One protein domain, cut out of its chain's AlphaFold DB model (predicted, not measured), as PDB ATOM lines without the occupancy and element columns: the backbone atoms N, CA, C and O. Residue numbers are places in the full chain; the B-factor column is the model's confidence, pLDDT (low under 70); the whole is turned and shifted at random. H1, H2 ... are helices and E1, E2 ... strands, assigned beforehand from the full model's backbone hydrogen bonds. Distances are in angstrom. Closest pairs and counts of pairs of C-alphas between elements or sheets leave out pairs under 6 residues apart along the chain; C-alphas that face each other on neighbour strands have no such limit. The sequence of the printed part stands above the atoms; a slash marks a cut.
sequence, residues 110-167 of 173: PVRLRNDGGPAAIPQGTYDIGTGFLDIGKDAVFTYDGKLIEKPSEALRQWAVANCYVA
ATOM      1  N   PRO A 110      66.582 -35.147  -7.734       47.91
ATOM      2  CA  PRO A 110      67.449 -34.147  -8.370       47.91
ATOM      3  C   PRO A 110      68.950 -34.369  -8.095       47.91
ATOM      4  O   PRO A 110      69.788 -33.642  -8.624       47.91
ATOM      5  N   VAL A 111      69.301 -35.364  -7.274       47.59
ATOM      6  CA  VAL A 111      70.655 -35.661  -6.798       47.59
ATOM      7  C   VAL A 111      71.416 -36.640  -7.707       47.59
ATOM      8  O   VAL A 111      72.633 -36.774  -7.577       47.59
ATOM      9  N   ARG A 112      70.761 -37.309  -8.668       47.69
ATOM     10  CA  ARG A 112      71.386 -38.397  -9.454       47.69
ATOM     11  C   ARG A 112      71.478 -38.170 -10.965       47.69
ATOM     12  O   ARG A 112      71.501 -39.119 -11.736       47.69
ATOM     13  N   LEU A 113      71.689 -36.926 -11.396       49.38
ATOM     14  CA  LEU A 113      72.033 -36.577 -12.788       49.38
ATOM     15  C   LEU A 113      73.470 -36.985 -13.205       49.38
ATOM     16  O   LEU A 113      74.101 -36.292 -14.005       49.38
ATOM     17  N   ARG A 114      74.030 -38.080 -12.667       48.03
ATOM     18  CA  ARG A 114      75.357 -38.575 -13.065       48.03
ATOM     19  C   ARG A 114      75.367 -40.053 -13.390       48.03
ATOM     20  O   ARG A 114      74.757 -40.869 -12.711       48.03
ATOM     21  N   ASN A 115      76.151 -40.367 -14.414       41.56
ATOM     22  CA  ASN A 115      76.322 -41.698 -14.981       41.56
ATOM     23  C   ASN A 115      77.304 -42.586 -14.176       41.56
ATOM     24  O   ASN A 115      77.648 -43.668 -14.633       41.56
ATOM     25  N   ASP A 116      77.798 -42.132 -13.016       52.12
ATOM     26  CA  ASP A 116      78.904 -42.738 -12.247       52.12
ATOM     27  C   ASP A 116      78.495 -43.330 -10.877       52.12
ATOM     28  O   ASP A 116      79.351 -43.590 -10.035       52.12
ATOM     29  N   GLY A 117      77.206 -43.624 -10.657       48.88
ATOM     30  CA  GLY A 117      76.753 -44.408  -9.490       48.88
ATOM     31  C   GLY A 117      76.130 -43.606  -8.339       48.88
ATOM     32  O   GLY A 117      75.821 -44.157  -7.278       48.88
ATOM     33  N   GLY A 118      75.855 -42.320  -8.549       51.75
ATOM     34  CA  GLY A 118      75.135 -41.460  -7.609       51.75
ATOM     35  C   GLY A 118      75.948 -40.248  -7.171       51.75
ATOM     36  O   GLY A 118      77.062 -40.064  -7.652       51.75
ATOM     37  N   PRO A 119      75.418 -39.392  -6.280       52.41
ATOM     38  CA  PRO A 119      76.184 -38.247  -5.814       52.41
ATOM     39  C   PRO A 119      77.484 -38.740  -5.178       52.41
ATOM     40  O   PRO A 119      77.476 -39.648  -4.340       52.41
ATOM     41  N   ALA A 120      78.599 -38.099  -5.523       55.53
ATOM     42  CA  ALA A 120      79.753 -38.136  -4.641       55.53
ATOM     43  C   ALA A 120      79.266 -37.739  -3.238       55.53
ATOM     44  O   ALA A 120      78.489 -36.792  -3.101       55.53
ATOM     45  N   ALA A 121      79.671 -38.473  -2.201       68.81
ATOM     46  CA  ALA A 121      79.315 -38.135  -0.828       68.81
ATOM     47  C   ALA A 121      79.998 -36.810  -0.446       68.81
ATOM     48  O   ALA A 121      81.101 -36.798   0.097       68.81
ATOM     49  N   ILE A 122      79.373 -35.683  -0.789       80.69
ATOM     50  CA  ILE A 122      79.870 -34.358  -0.432       80.69
ATOM     51  C   ILE A 122      79.512 -34.065   1.031       80.69
ATOM     52  O   ILE A 122      78.472 -34.525   1.517       80.69
ATOM     53  N   PRO A 123      80.354 -33.324   1.772       85.69
ATOM     54  CA  PRO A 123      80.099 -33.044   3.180       85.69
ATOM     55  C   PRO A 123      78.748 -32.352   3.414       85.69
ATOM     56  O   PRO A 123      78.310 -31.525   2.613       85.69
ATOM     57  N   GLN A 124      78.101 -32.650   4.542       85.12
ATOM     58  CA  GLN A 124      76.832 -32.023   4.918       85.12
ATOM     59  C   GLN A 124      76.938 -30.489   4.911       85.12
ATOM     60  O   GLN A 124      77.899 -29.919   5.424       85.12
ATOM     61  N   GLY A 125      75.920 -29.825   4.362       85.56
ATOM     62  CA  GLY A 125      75.867 -28.365   4.256       85.56
ATOM     63  C   GLY A 125      76.711 -27.783   3.118       85.56
ATOM     64  O   GLY A 125      76.840 -26.563   3.037       85.56
ATOM     65  N   THR A 126      77.269 -28.627   2.245       90.25
ATOM     66  CA  THR A 126      77.951 -28.197   1.015       90.25
ATOM     67  C   THR A 126      77.055 -28.368  -0.210       90.25
ATOM     68  O   THR A 126      76.095 -29.144  -0.186       90.25
ATOM     69  N   TYR A 127      77.350 -27.602  -1.262       89.12
ATOM     70  CA  TYR A 127      76.554 -27.530  -2.488       89.12
ATOM     71  C   TYR A 127      77.272 -28.235  -3.636       89.12
ATOM     72  O   TYR A 127      78.436 -27.935  -3.894       89.12
ATOM     73  N   ASP A 128      76.585 -29.124  -4.346       86.06
ATOM     74  CA  ASP A 128      77.122 -29.794  -5.532       86.06
ATOM     75  C   ASP A 128      77.076 -28.859  -6.749       86.06
ATOM     76  O   ASP A 128      75.999 -28.522  -7.241       86.06
ATOM     77  N   ILE A 129      78.242 -28.454  -7.256       86.19
ATOM     78  CA  ILE A 129      78.354 -27.553  -8.413       86.19
ATOM     79  C   ILE A 129      78.721 -28.288  -9.717       86.19
ATOM     80  O   ILE A 129      79.099 -27.654 -10.700       86.19
ATOM     81  N   GLY A 130      78.664 -29.623  -9.740       78.12
ATOM     82  CA  GLY A 130      78.944 -30.457 -10.915       78.12
ATOM     83  C   GLY A 130      80.430 -30.769 -11.129       78.12
ATOM     84  O   GLY A 130      80.780 -31.921 -11.371       78.12
ATOM     85  N   THR A 131      81.339 -29.814 -10.914       80.25
ATOM     86  CA  THR A 131      82.808 -30.026 -10.992       80.25
ATOM     87  C   THR A 131      83.478 -30.320  -9.646       80.25
ATOM     88  O   THR A 131      84.661 -30.658  -9.585       80.25
ATOM     89  N   GLY A 132      82.722 -30.190  -8.564       87.62
ATOM     90  CA  GLY A 132      83.171 -30.310  -7.193       87.62
ATOM     91  C   GLY A 132      82.045 -29.918  -6.241       87.62
ATOM     92  O   GLY A 132      80.874 -29.902  -6.620       87.62
ATOM     93  N   PHE A 133      82.395 -29.534  -5.020       91.06
ATOM     94  CA  PHE A 133      81.439 -28.973  -4.074       91.06
ATOM     95  C   PHE A 133      81.892 -27.623  -3.528       91.06
ATOM     96  O   PHE A 133      83.079 -27.370  -3.311       91.06
ATOM     97  N   LEU A 134      80.918 -26.751  -3.298       92.44
ATOM     98  CA  LEU A 134      81.086 -25.458  -2.657       92.44
ATOM     99  C   LEU A 134      80.789 -25.584  -1.160       92.44
ATOM    100  O   LEU A 134      79.686 -25.957  -0.759       92.44
ATOM    101  N   ASP A 135      81.756 -25.197  -0.335       93.56
ATOM    102  CA  ASP A 135      81.592 -25.031   1.105       93.56
ATOM    103  C   ASP A 135      81.505 -23.530   1.419       93.56
ATOM    104  O   ASP A 135      82.512 -22.815   1.420       93.56
ATOM    105  N   ILE A 136      80.284 -23.041   1.660       91.38
ATOM    106  CA  ILE A 136      80.040 -21.622   1.973       91.38
ATOM    107  C   ILE A 136      80.707 -21.232   3.297       91.38
ATOM    108  O   ILE A 136      81.223 -20.123   3.413       91.38
ATOM    109  N   GLY A 137      80.745 -22.138   4.281       89.81
ATOM    110  CA  GLY A 137      81.362 -21.879   5.584       89.81
ATOM    111  C   GLY A 137      82.875 -21.677   5.492       89.81
ATOM    112  O   GLY A 137      83.435 -20.878   6.243       89.81
ATOM    113  N   LYS A 138      83.532 -22.364   4.551       91.31
ATOM    114  CA  LYS A 138      84.969 -22.207   4.266       91.31
ATOM    115  C   LYS A 138      85.283 -21.184   3.175       91.31
ATOM    116  O   LYS A 138      86.460 -20.907   2.957       91.31
ATOM    117  N   ASP A 139      84.267 -20.644   2.503       93.81
ATOM    118  CA  ASP A 139      84.406 -19.755   1.344       93.81
ATOM    119  C   ASP A 139      85.353 -20.348   0.279       93.81
ATOM    120  O   ASP A 139      86.313 -19.711  -0.163       93.81
ATOM    121  N   ALA A 140      85.114 -21.615  -0.080       94.56
ATOM    122  CA  ALA A 140      86.016 -22.416  -0.907       94.56
ATOM    123  C   ALA A 140      85.281 -23.471  -1.750       94.56
ATOM    124  O   ALA A 140      84.271 -24.036  -1.329       94.56
ATOM    125  N   VAL A 141      85.835 -23.762  -2.928       93.31
ATOM    126  CA  VAL A 141      85.398 -24.834  -3.830       93.31
ATOM    127  C   VAL A 141      86.402 -25.981  -3.780       93.31
ATOM    128  O   VAL A 141      87.609 -25.752  -3.861       93.31
ATOM    129  N   PHE A 142      85.916 -27.215  -3.685       92.25
ATOM    130  CA  PHE A 142      86.731 -28.426  -3.604       92.25
ATOM    131  C   PHE A 142      86.374 -29.411  -4.716       92.25
ATOM    132  O   PHE A 142      85.221 -29.482  -5.123       92.25
ATOM    133  N   THR A 143      87.331 -30.222  -5.166       89.31
ATOM    134  CA  THR A 143      87.037 -31.443  -5.932       89.31
ATOM    135  C   THR A 143      86.299 -32.450  -5.044       89.31
ATOM    136  O   THR A 143      86.369 -32.361  -3.817       89.31
ATOM    137  N   TYR A 144      85.654 -33.464  -5.631       84.56
ATOM    138  CA  TYR A 144      85.006 -34.531  -4.847       84.56
ATOM    139  C   TYR A 144      85.979 -35.313  -3.955       84.56
ATOM    140  O   TYR A 144      85.601 -35.729  -2.866       84.56
ATOM    141  N   ASP A 145      87.251 -35.409  -4.348       85.75
ATOM    142  CA  ASP A 145      88.323 -35.989  -3.522       85.75
ATOM    143  C   ASP A 145      88.780 -35.074  -2.364       85.75
ATOM    144  O   ASP A 145      89.745 -35.382  -1.664       85.75
ATOM    145  N   GLY A 146      88.156 -33.904  -2.187       84.81
ATOM    146  CA  GLY A 146      88.461 -32.954  -1.116       84.81
ATOM    147  C   GLY A 146      89.654 -32.030  -1.378       84.81
ATOM    148  O   GLY A 146      90.138 -31.385  -0.445       84.81
ATOM    149  N   LYS A 147      90.151 -31.923  -2.618       91.50
ATOM    150  CA  LYS A 147      91.244 -30.993  -2.956       91.50
ATOM    151  C   LYS A 147      90.689 -29.599  -3.221       91.50
ATOM    152  O   LYS A 147      89.745 -29.456  -3.987       91.50
ATOM    153  N   LEU A 148      91.291 -28.572  -2.625       92.62
ATOM    154  CA  LEU A 148      90.912 -27.179  -2.872       92.62
ATOM    155  C   LEU A 148      91.148 -26.818  -4.347       92.62
ATOM    156  O   LEU A 148      92.253 -27.010  -4.853       92.62
ATOM    157  N   ILE A 149      90.123 -26.278  -5.003       91.25
ATOM    158  CA  ILE A 149      90.202 -25.738  -6.362       91.25
ATOM    159  C   ILE A 149      90.480 -24.241  -6.273       91.25
ATOM    160  O   ILE A 149      91.552 -23.779  -6.656       91.25
ATOM    161  N   GLU A 150      89.523 -23.479  -5.742       90.31
ATOM    162  CA  GLU A 150      89.597 -22.021  -5.733       90.31
ATOM    163  C   GLU A 150      88.644 -21.380  -4.720       90.31
ATOM    164  O   GLU A 150      87.826 -22.039  -4.072       90.31
ATOM    165  N   LYS A 151      88.754 -20.053  -4.609       93.31
ATOM    166  CA  LYS A 151      87.805 -19.220  -3.881       93.31
ATOM    167  C   LYS A 151      86.596 -18.908  -4.782       93.31
ATOM    168  O   LYS A 151      86.801 -18.381  -5.874       93.31
ATOM    169  N   PRO A 152      85.350 -19.151  -4.342       92.81
ATOM    170  CA  PRO A 152      84.172 -18.932  -5.166       92.81
ATOM    171  C   PRO A 152      83.911 -17.437  -5.390       92.81
ATOM    172  O   PRO A 152      84.052 -16.603  -4.486       92.81
ATOM    173  N   SER A 153      83.470 -17.099  -6.601       92.31
ATOM    174  CA  SER A 153      82.932 -15.771  -6.895       92.31
ATOM    175  C   SER A 153      81.569 -15.572  -6.220       92.31
ATOM    176  O   SER A 153      80.864 -16.531  -5.904       92.31
ATOM    177  N   GLU A 154      81.165 -14.317  -6.027       91.06
ATOM    178  CA  GLU A 154      79.843 -14.006  -5.466       91.06
ATOM    179  C   GLU A 154      78.705 -14.527  -6.353       91.06
ATOM    180  O   GLU A 154      77.728 -15.075  -5.850       91.06
ATOM    181  N   ALA A 155      78.871 -14.439  -7.676       89.31
ATOM    182  CA  ALA A 155      77.914 -14.981  -8.632       89.31
ATOM    183  C   ALA A 155      77.774 -16.506  -8.498       89.31
ATOM    184  O   ALA A 155      76.657 -17.015  -8.504       89.31
ATOM    185  N   LEU A 156      78.889 -17.227  -8.317       87.06
ATOM    186  CA  LEU A 156      78.864 -18.675  -8.106       87.06
ATOM    187  C   LEU A 156      78.158 -19.035  -6.795       87.06
ATOM    188  O   LEU A 156      77.344 -19.952  -6.787       87.06
ATOM    189  N   ARG A 157      78.416 -18.298  -5.703       90.81
ATOM    190  CA  ARG A 157      77.730 -18.513  -4.417       90.81
ATOM    191  C   ARG A 157      76.216 -18.367  -4.559       90.81
ATOM    192  O   ARG A 157      75.475 -19.256  -4.151       90.81
ATOM    193  N   GLN A 158      75.763 -17.273  -5.165       88.25
ATOM    194  CA  GLN A 158      74.335 -17.001  -5.350       88.25
ATOM    195  C   GLN A 158      73.672 -18.032  -6.264       88.25
ATOM    196  O   GLN A 158      72.590 -18.530  -5.953       88.25
ATOM    197  N   TRP A 159      74.337 -18.387  -7.364       86.56
ATOM    198  CA  TRP A 159      73.835 -19.395  -8.289       86.56
ATOM    199  C   TRP A 159      73.734 -20.771  -7.626       86.56
ATOM    200  O   TRP A 159      72.692 -21.413  -7.741       86.56
ATOM    201  N   ALA A 160      74.761 -21.188  -6.881       86.38
ATOM    202  CA  ALA A 160      74.780 -22.479  -6.204       86.38
ATOM    203  C   ALA A 160      73.679 -22.585  -5.142       86.38
ATOM    204  O   ALA A 160      72.946 -23.566  -5.115       86.38
ATOM    205  N   VAL A 161      73.480 -21.549  -4.319       84.12
ATOM    206  CA  VAL A 161      72.401 -21.545  -3.313       84.12
ATOM    207  C   VAL A 161      71.016 -21.669  -3.952       84.12
ATOM    208  O   VAL A 161      70.131 -22.290  -3.368       84.12
ATOM    209  N   ALA A 162      70.819 -21.082  -5.134       78.38
ATOM    210  CA  ALA A 162      69.528 -21.074  -5.810       78.38
ATOM    211  C   ALA A 162      69.254 -22.325  -6.666       78.38
ATOM    212  O   ALA A 162      68.088 -22.635  -6.894       78.38
ATOM    213  N   ASN A 163      70.291 -23.010  -7.167       75.75
ATOM    214  CA  ASN A 163      70.134 -24.021  -8.225       75.75
ATOM    215  C   ASN A 163      70.809 -25.366  -7.935       75.75
ATOM    216  O   ASN A 163      70.486 -26.349  -8.598       75.75
ATOM    217  N   CYS A 164      71.752 -25.429  -6.996       77.75
ATOM    218  CA  CYS A 164      72.497 -26.652  -6.724       77.75
ATOM    219  C   CYS A 164      71.850 -27.485  -5.624       77.75
ATOM    220  O   CYS A 164      71.259 -26.966  -4.674       77.75
ATOM    221  N   TYR A 165      72.061 -28.797  -5.712       77.25
ATOM    222  CA  TYR A 165      71.791 -29.696  -4.602       77.25
ATOM    223  C   TYR A 165      72.644 -29.315  -3.386       77.25
ATOM    224  O   TYR A 165      73.841 -29.053  -3.518       77.25
ATOM    225  N   VAL A 166      72.032 -29.327  -2.201       84.19
ATOM    226  CA  VAL A 166      72.718 -29.175  -0.916       84.19
ATOM    227  C   VAL A 166      72.659 -30.495  -0.162       84.19
ATOM    228  O   VAL A 166      71.581 -31.063   0.017       84.19
ATOM    229  N   ALA A 167      73.807 -30.969   0.320       80.12
ATOM    230  CA  ALA A 167      73.855 -32.173   1.136       80.12
ATOM    231  C   ALA A 167      73.139 -31.938   2.470       80.12
ATOM    232  O   ALA A 167      73.690 -31.368   3.419       80.12
TER     233      ALA A 167
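This is residues 110 to 167 of the 173 residues of the protein "MORN repeat-containing protein 5" of Plasmodiophora brassicae (UniProt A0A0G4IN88). With little regular structure, a small meander sheet, each strand the antiparallel neighbour of the one before, has helix H1 near its E1 edge and long unnamed residues 110 to 132 leading into it. The 58 printed residues include E1, E2, E3, H1 in chain order, the sheet running E1 - E2 - E3; the class is mixed, with only 19 residues in named elements. It is compact, radius of gyration of the C-alphas 10.6 A, spanning 30 by 24 by 17 A.

E1, residues 133 to 135, and E2, residues 140 to 142, form a hairpin; N 133 and O 142 are 2.8 A apart. E2 and E3, residues 148 to 150, form another; N 149 and O 141 are 2.8 A apart. H1, residues 154 to 163, only grazes the sheet; the closest C-alphas of E1 and H1, Leu 134 and Ala 160, are 7.8 A apart. In H1 every O i to N i+4 pair is within hydrogen-bond range.

E1 begins at C-alpha 133 (81.439, -28.973, -4.074). H1, 14.2 A from first to last C-alpha, ends at C-alpha 163 (70.134, -24.021, -8.225).

The printed part has no cut. Residues 110 to 121 have pLDDT under 70.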